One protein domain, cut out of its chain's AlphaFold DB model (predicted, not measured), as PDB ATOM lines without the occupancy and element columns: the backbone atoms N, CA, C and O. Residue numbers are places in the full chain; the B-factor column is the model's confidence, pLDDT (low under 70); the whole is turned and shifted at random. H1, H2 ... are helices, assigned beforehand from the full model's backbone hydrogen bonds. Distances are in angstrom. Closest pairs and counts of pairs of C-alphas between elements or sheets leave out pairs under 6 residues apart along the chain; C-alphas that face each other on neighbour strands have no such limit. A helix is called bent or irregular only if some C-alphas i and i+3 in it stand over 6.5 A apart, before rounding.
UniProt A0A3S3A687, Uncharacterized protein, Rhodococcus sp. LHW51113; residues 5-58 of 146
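AT A GLANCE: This is residues 5 to 58 of the 146 residues of an uncharacterized protein of Rhodococcus sp. LHW51113 (UniProt A0A3S3A687). What shape does the model show? H3 and H4 fold back on each other as a helical hairpin, with H1 set crosswise near its turn and short H2 packed on the later half of H4. What is it built of? The printed part has 54 residues with four named helices, in the order H1, H2, H3, H4, and no named strand; the class is all helix. How large is it? It is compact and rounded, with a radius of gyration of the C-alphas of 9.4 A and spans of 23 by 18 by 17 A.

HOW THE PARTS SIT: How do the two longest helices stand? H3, residues 32 to 44, and H4, residues 46 to 57, touch with residues 38 to 42 and 48 to 52 alone, at a shallow tilt of 31 degrees, opposite ways. Their closest C-alphas, of Pro 42 and Gln 49, are 5.6 A apart. What else touches them? H1, residues 5 to 13, is about perpendicular to H3, 75 degrees, and they touch only at their ends, closest at the C-alphas of Cys 8 and Val 41, 6.8 A. H1 and H4 only just touch, with 3 pairs of C-alphas within 8 A, the closest being Leu 11 and Gln 48, 6.9 A. H2, residues 18 to 22, touches residues 51 to 56 of H4, closest at the C-alphas of Ala 22 and Ala 55, 4.4 A. How do the backbones run? Every O i to N i+4 pair is within hydrogen-bond range in H1 and H2, against 7 of 9 in H3 and 5 of 8 in H4.

IN THESE COORDINATES: Where is the longest helix? H3 begins at C-alpha 32 (172.913, 309.282, 202.093) and is 18.1 A long. Where do the others lie? H4 is 17.4 A long, ends at C-alpha 57 (162.622, 309.181, 216.387), and is irregular, with C-alphas 47 and 50 lying 7.6 A apart. H1 is 12.4 A long and H2 6.0 A.

THE WHOLE: Which points lie farthest apart? The C-alphas of Ser 13 and Lys 29, 24.3 A. Is anything missing or uncertain? The printed part has no cut, no link is long, and no printed residue is under 70 in pLDDT.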
ATOM      1  N   THR A   5     159.046 307.747 194.064       79.81
ATOM      2  CA  THR A   5     157.633 307.373 193.890       79.81
ATOM      3  C   THR A   5     157.350 305.939 194.336       79.81
ATOM      4  O   THR A   5     156.320 305.690 194.953       79.81
ATOM      5  N   LEU A   6     158.282 305.013 194.094       87.00
ATOM      6  CA  LEU A   6     158.164 303.624 194.537       87.00
ATOM      7  C   LEU A   6     158.197 303.536 196.066       87.00
ATOM      8  O   LEU A   6     157.392 302.811 196.638       87.00
ATOM      9  N   THR A   7     159.056 304.315 196.729       89.44
ATOM     10  CA  THR A   7     159.087 304.395 198.199       89.44
ATOM     11  C   THR A   7     157.732 304.836 198.755       89.44
ATOM     12  O   THR A   7     157.223 304.224 199.689       89.44
ATOM     13  N   CYS A   8     157.109 305.856 198.158       91.00
ATOM     14  CA  CYS A   8     155.776 306.305 198.562       91.00
ATOM     15  C   CYS A   8     154.703 305.218 198.401       91.00
ATOM     16  O   CYS A   8     153.876 305.033 199.294       91.00
ATOM     17  N   ASP A   9     154.710 304.492 197.282       93.25
ATOM     18  CA  ASP A   9     153.747 303.415 197.035       93.25
ATOM     19  C   ASP A   9     153.949 302.242 198.007       93.25
ATOM     20  O   ASP A   9     152.983 301.711 198.559       93.25
ATOM     21  N   GLN A  10     155.204 301.892 198.293       92.62
ATOM     22  CA  GLN A  10     155.554 300.853 199.258       92.62
ATOM     23  C   GLN A  10     155.128 301.225 200.683       92.62
ATOM     24  O   GLN A  10     154.527 300.391 201.357       92.62
ATOM     25  N   LEU A  11     155.336 302.476 201.107       93.12
ATOM     26  CA  LEU A  11     154.859 302.976 202.404       93.12
ATOM     27  C   LEU A  11     153.331 302.895 202.513       93.12
ATOM     28  O   LEU A  11     152.805 302.347 203.478       93.12
ATOM     29  N   ARG A  12     152.603 303.350 201.485       94.06
ATOM     30  CA  ARG A  12     151.130 303.282 201.459       94.06
ATOM     31  C   ARG A  12     150.593 301.853 201.469       94.06
ATOM     32  O   ARG A  12     149.523 301.608 202.018       94.06
ATOM     33  N   SER A  13     151.306 300.926 200.833       93.94
ATOM     34  CA  SER A  13     150.926 299.509 200.797       93.94
ATOM     35  C   SER A  13     151.291 298.740 202.073       93.94
ATOM     36  O   SER A  13     150.805 297.626 202.260       93.94
ATOM     37  N   GLY A  14     152.132 299.319 202.940       89.25
ATOM     38  CA  GLY A  14     152.699 298.644 204.109       89.25
ATOM     39  C   GLY A  14     153.818 297.651 203.778       89.25
ATOM     40  O   GLY A  14     154.231 296.901 204.654       89.25
ATOM     41  N   GLU A  15     154.308 297.623 202.534       89.69
ATOM     42  CA  GLU A  15     155.506 296.855 202.163       89.69
ATOM     43  C   GLU A  15     156.769 297.447 202.803       89.69
ATOM     44  O   GLU A  15     157.707 296.715 203.103       89.69
ATOM     45  N   LEU A  16     156.782 298.768 203.005       90.81
ATOM     46  CA  LEU A  16     157.788 299.466 203.794       90.81
ATOM     47  C   LEU A  16     157.167 299.982 205.084       90.81
ATOM     48  O   LEU A  16     156.168 300.699 205.042       90.81
ATOM     49  N   ASP A  17     157.795 299.666 206.213       93.12
ATOM     50  CA  ASP A  17     157.411 300.191 207.519       93.12
ATOM     51  C   ASP A  17     158.457 301.168 208.088       93.12
ATOM     52  O   ASP A  17     159.521 301.423 207.511       93.12
ATOM     53  N   ALA A  18     158.134 301.764 209.238       94.88
ATOM     54  CA  ALA A  18     159.019 302.714 209.904       94.88
ATOM     55  C   ALA A  18     160.348 302.071 210.341       94.88
ATOM     56  O   ALA A  18     161.380 302.746 210.350       94.88
ATOM     57  N   TYR A  19     160.349 300.779 210.686       95.44
ATOM     58  CA  TYR A  19     161.556 300.070 211.099       95.44
ATOM     59  C   TYR A  19     162.510 299.874 209.918       95.44
ATOM     60  O   TYR A  19     163.704 300.162 210.042       95.44
ATOM     61  N   ASP A  20     162.001 299.472 208.755       93.06
ATOM     62  CA  ASP A  20     162.780 299.380 207.521       93.06
ATOM     63  C   ASP A  20     163.358 300.741 207.121       93.06
ATOM     64  O   ASP A  20     164.542 300.840 206.773       93.06
ATOM     65  N   LEU A  21     162.556 301.809 207.204       94.12
ATOM     66  CA  LEU A  21     163.041 303.164 206.945       94.12
ATOM     67  C   LEU A  21     164.184 303.537 207.899       94.12
ATOM     68  O   LEU A  21     165.256 303.966 207.457       94.12
ATOM     69  N   ALA A  22     163.977 303.345 209.204       95.50
ATOM     70  CA  ALA A  22     164.955 303.656 210.243       95.50
ATOM     71  C   ALA A  22     166.279 302.914 210.017       95.50
ATOM     72  O   ALA A  22     167.356 303.516 210.099       95.50
ATOM     73  N   THR A  23     166.189 301.622 209.698       93.75
ATOM     74  CA  THR A  23     167.321 300.699 209.618       93.75
ATOM     75  C   THR A  23     167.836 300.554 208.187       93.75
ATOM     76  O   THR A  23     168.794 301.226 207.810       93.75
ATOM     77  N   ARG A  24     167.199 299.725 207.358       89.38
ATOM     78  CA  ARG A  24     167.623 299.361 205.999       89.38
ATOM     79  C   ARG A  24     167.871 300.563 205.090       89.38
ATOM     80  O   ARG A  24     168.801 300.532 204.283       89.38
ATOM     81  N   PHE A  25     167.065 301.613 205.215       91.25
ATOM     82  CA  PHE A  25     167.239 302.852 204.454       91.25
ATOM     83  C   PHE A  25     168.081 303.901 205.187       91.25
ATOM     84  O   PHE A  25     168.446 304.927 204.615       91.25
ATOM     85  N   GLY A  26     168.443 303.628 206.438       92.19
ATOM     86  CA  GLY A  26     169.365 304.422 207.228       92.19
ATOM     87  C   GLY A  26     168.837 305.811 207.558       92.19
ATOM     88  O   GLY A  26     169.652 306.730 207.665       92.19
ATOM     89  N   VAL A  27     167.514 305.967 207.697       94.88
ATOM     90  CA  VAL A  27     166.871 307.205 208.167       94.88
ATOM     91  C   VAL A  27     167.365 307.541 209.572       94.88
ATOM     92  O   VAL A  27     167.867 308.640 209.788       94.88
ATOM     93  N   LEU A  28     167.381 306.578 210.496       93.50
ATOM     94  CA  LEU A  28     167.820 306.819 211.875       93.50
ATOM     95  C   LEU A  28     169.289 307.271 211.950       93.50
ATOM     96  O   LEU A  28     169.646 308.155 212.723       93.50
ATOM     97  N   LYS A  29     170.152 306.700 211.100       91.75
ATOM     98  CA  LYS A  29     171.589 307.030 211.035       91.75
ATOM     99  C   LYS A  29     171.931 308.174 210.078       91.75
ATOM    100  O   LYS A  29     173.107 308.499 209.938       91.75
ATOM    101  N   GLN A  30     170.943 308.757 209.395       92.56
ATOM    102  CA  GLN A  30     171.144 309.818 208.402       92.56
ATOM    103  C   GLN A  30     172.192 309.464 207.329       92.56
ATOM    104  O   GLN A  30     173.021 310.288 206.926       92.56
ATOM    105  N   THR A  31     172.148 308.224 206.828       92.56
ATOM    106  CA  THR A  31     172.950 307.831 205.654       92.56
ATOM    107  C   THR A  31     172.571 308.687 204.438       92.56
ATOM    108  O   THR A  31     171.624 309.470 204.485       92.56
ATOM    109  N   GLU A  32     173.301 308.580 203.327       93.00
ATOM    110  CA  GLU A  32     172.913 309.282 202.093       93.00
ATOM    111  C   GLU A  32     171.470 308.945 201.674       93.00
ATOM    112  O   GLU A  32     170.672 309.850 201.438       93.00
ATOM    113  N   SER A  33     171.104 307.659 201.689       90.44
ATOM    114  CA  SER A  33     169.736 307.213 201.394       90.44
ATOM    115  C   SER A  33     168.722 307.701 202.429       90.44
ATOM    116  O   SER A  33     167.642 308.154 202.055       90.44
ATOM    117  N   GLY A  34     169.079 307.678 203.714       93.44
ATOM    118  CA  GLY A  34     168.204 308.145 204.788       93.44
ATOM    119  C   GLY A  34     167.879 309.629 204.660       93.44
ATOM    120  O   GLY A  34     166.714 310.009 204.711       93.44
ATOM    121  N   ARG A  35     168.899 310.457 204.400       94.56
ATOM    122  CA  ARG A  35     168.748 311.902 204.163       94.56
ATOM    123  C   ARG A  35     167.908 312.211 202.928       94.56
ATOM    124  O   ARG A  35     167.160 313.187 202.911       94.56
ATOM    125  N   HIS A  36     168.032 311.385 201.893       92.12
ATOM    126  CA  HIS A  36     167.208 311.516 200.701       92.12
ATOM    127  C   HIS A  36     165.730 311.277 201.024       92.12
ATOM    128  O   HIS A  36     164.889 312.118 200.720       92.12
ATOM    129  N   ILE A  37     165.422 310.182 201.722       91.81
ATOM    130  CA  ILE A  37     164.051 309.821 202.106       91.81
ATOM    131  C   ILE A  37     163.421 310.875 203.012       91.81
ATOM    132  O   ILE A  37     162.296 311.298 202.749       91.81
ATOM    133  N   THR A  38     164.149 311.353 204.024       93.69
ATOM    134  CA  THR A  38     163.637 312.381 204.945       93.69
ATOM    135  C   THR A  38     163.351 313.711 204.258       93.69
ATOM    136  O   THR A  38     162.536 314.483 204.754       93.69
ATOM    137  N   THR A  39     163.983 313.975 203.112       93.06
ATOM    138  CA  THR A  39     163.747 315.183 202.313       93.06
ATOM    139  C   THR A  39     162.611 314.985 201.303       93.06
ATOM    140  O   THR A  39     161.776 315.871 201.136       93.06
ATOM    141  N   MET A  40     162.569 313.835 200.625       92.25
ATOM    142  CA  MET A  40     161.697 313.616 199.464       92.25
ATOM    143  C   MET A  40     160.296 313.113 199.823       92.25
ATOM    144  O   MET A  40     159.324 313.556 199.210       92.25
ATOM    145  N   VAL A  41     160.157 312.232 200.821       92.50
ATOM    146  CA  VAL A  41     158.843 311.702 201.242       92.50
ATOM    147  C   VAL A  41     157.856 312.805 201.653       92.50
ATOM    148  O   VAL A  41     156.749 312.797 201.113       92.50
ATOM    149  N   PRO A  42     158.221 313.806 202.488       91.06
ATOM    150  CA  PRO A  42     157.312 314.905 202.831       91.06
ATOM    151  C   PRO A  42     156.767 315.668 201.612       91.06
ATOM    152  O   PRO A  42     155.671 316.220 201.659       91.06
ATOM    153  N   ILE A  43     157.540 315.723 200.521       93.81
ATOM    154  CA  ILE A  43     157.190 316.452 199.296       93.81
ATOM    155  C   ILE A  43     156.295 315.598 198.388       93.81
ATOM    156  O   ILE A  43     155.325 316.103 197.824       93.81
ATOM    157  N   LEU A  44     156.625 314.315 198.221       92.75
ATOM    158  CA  LEU A  44     155.982 313.428 197.244       92.75
ATOM    159  C   LEU A  44     154.769 312.675 197.804       92.75
ATOM    160  O   LEU A  44     153.821 312.381 197.075       92.75
ATOM    161  N   CYS A  45     154.795 312.355 199.092       93.81
ATOM    162  CA  CYS A  45     153.733 311.655 199.801       93.81
ATOM    163  C   CYS A  45     153.608 312.185 201.239       93.81
ATOM    164  O   CYS A  45     153.921 311.472 202.194       93.81
ATOM    165  N   PRO A  46     153.128 313.435 201.415       95.25
ATOM    166  CA  PRO A  46     152.979 314.065 202.732       95.25
ATOM    167  C   PRO A  46     152.070 313.277 203.685       95.25
ATOM    168  O   PRO A  46     152.195 313.394 204.900       95.25
ATOM    169  N   ASP A  47     151.179 312.438 203.149       95.12
ATOM    170  CA  ASP A  47     150.353 311.500 203.911       95.12
ATOM    171  C   ASP A  47     151.172 310.462 204.702       95.12
ATOM    172  O   ASP A  47     150.685 309.936 205.698       95.12
ATOM    173  N   GLN A  48     152.421 310.206 204.300       95.50
ATOM    174  CA  GLN A  48     153.332 309.249 204.936       95.50
ATOM    175  C   GLN A  48     154.356 309.908 205.875       95.50
ATOM    176  O   GLN A  48     155.187 309.207 206.456       95.50
ATOM    177  N   GLN A  49     154.285 311.231 206.080       94.75
ATOM    178  CA  GLN A  49     155.156 311.954 207.017       94.75
ATOM    179  C   GLN A  49     155.251 311.294 208.408       94.75
ATOM    180  O   GLN A  49     156.370 311.161 208.905       94.75
ATOM    181  N   PRO A  50     154.150 310.805 209.020       95.75
ATOM    182  CA  PRO A  50     154.226 310.190 210.345       95.75
ATOM    183  C   PRO A  50     155.155 308.969 210.411       95.75
ATOM    184  O   PRO A  50     155.808 308.759 211.428       95.75
ATOM    185  N   ILE A  51     155.257 308.187 209.329       94.75
ATOM    186  CA  ILE A  51     156.137 307.007 209.274       94.75
ATOM    187  C   ILE A  51     157.607 307.442 209.260       94.75
ATOM    188  O   ILE A  51     158.446 306.841 209.932       94.75
ATOM    189  N   VAL A  52     157.924 308.516 208.532       94.50
ATOM    190  CA  VAL A  52     159.275 309.092 208.504       94.50
ATOM    191  C   VAL A  52     159.645 309.667 209.865       94.50
ATOM    192  O   VAL A  52     160.750 309.420 210.342       94.50
ATOM    193  N   ASP A  53     158.728 310.388 210.512       95.62
ATOM    194  CA  ASP A  53     158.955 310.957 211.843       95.62
ATOM    195  C   ASP A  53     159.199 309.859 212.884       95.62
ATOM    196  O   ASP A  53     160.124 309.962 213.691       95.62
ATOM    197  N   GLN A  54     158.433 308.767 212.824       95.56
ATOM    198  CA  GLN A  54     158.633 307.608 213.688       95.56
ATOM    199  C   GLN A  54     160.005 306.958 213.451       95.56
ATOM    200  O   GLN A  54     160.757 306.711 214.397       95.56
ATOM    201  N   ALA A  55     160.375 306.746 212.183       95.31
ATOM    202  CA  ALA A  55     161.674 306.198 211.805       95.31
ATOM    203  C   ALA A  55     162.848 307.082 212.268       95.31
ATOM    204  O   ALA A  55     163.887 306.574 212.689       95.31
ATOM    205  N   MET A  56     162.675 308.404 212.213       94.94
ATOM    206  CA  MET A  56     163.632 309.399 212.703       94.94
ATOM    207  C   MET A  56     163.764 309.408 214.223       94.94
ATOM    208  O   MET A  56     164.866 309.579 214.740       94.94
ATOM    209  N   ALA A  57     162.648 309.241 214.931       94.94
ATOM    210  CA  ALA A  57     162.622 309.181 216.387       94.94
ATOM    211  C   ALA A  57     163.259 307.891 216.931       94.94
ATOM    212  O   ALA A  57     163.658 307.854 218.093       94.94
ATOM    213  N   GLY A  58     163.358 306.844 216.105       92.25
ATOM    214  CA  GLY A  58     163.833 305.527 216.528       92.25
ATOM    215  C   GLY A  58     162.830 304.775 217.406       92.25
ATOM    216  O   GLY A  58     163.178 303.738 217.961       92.25
TER     217      GLY A  58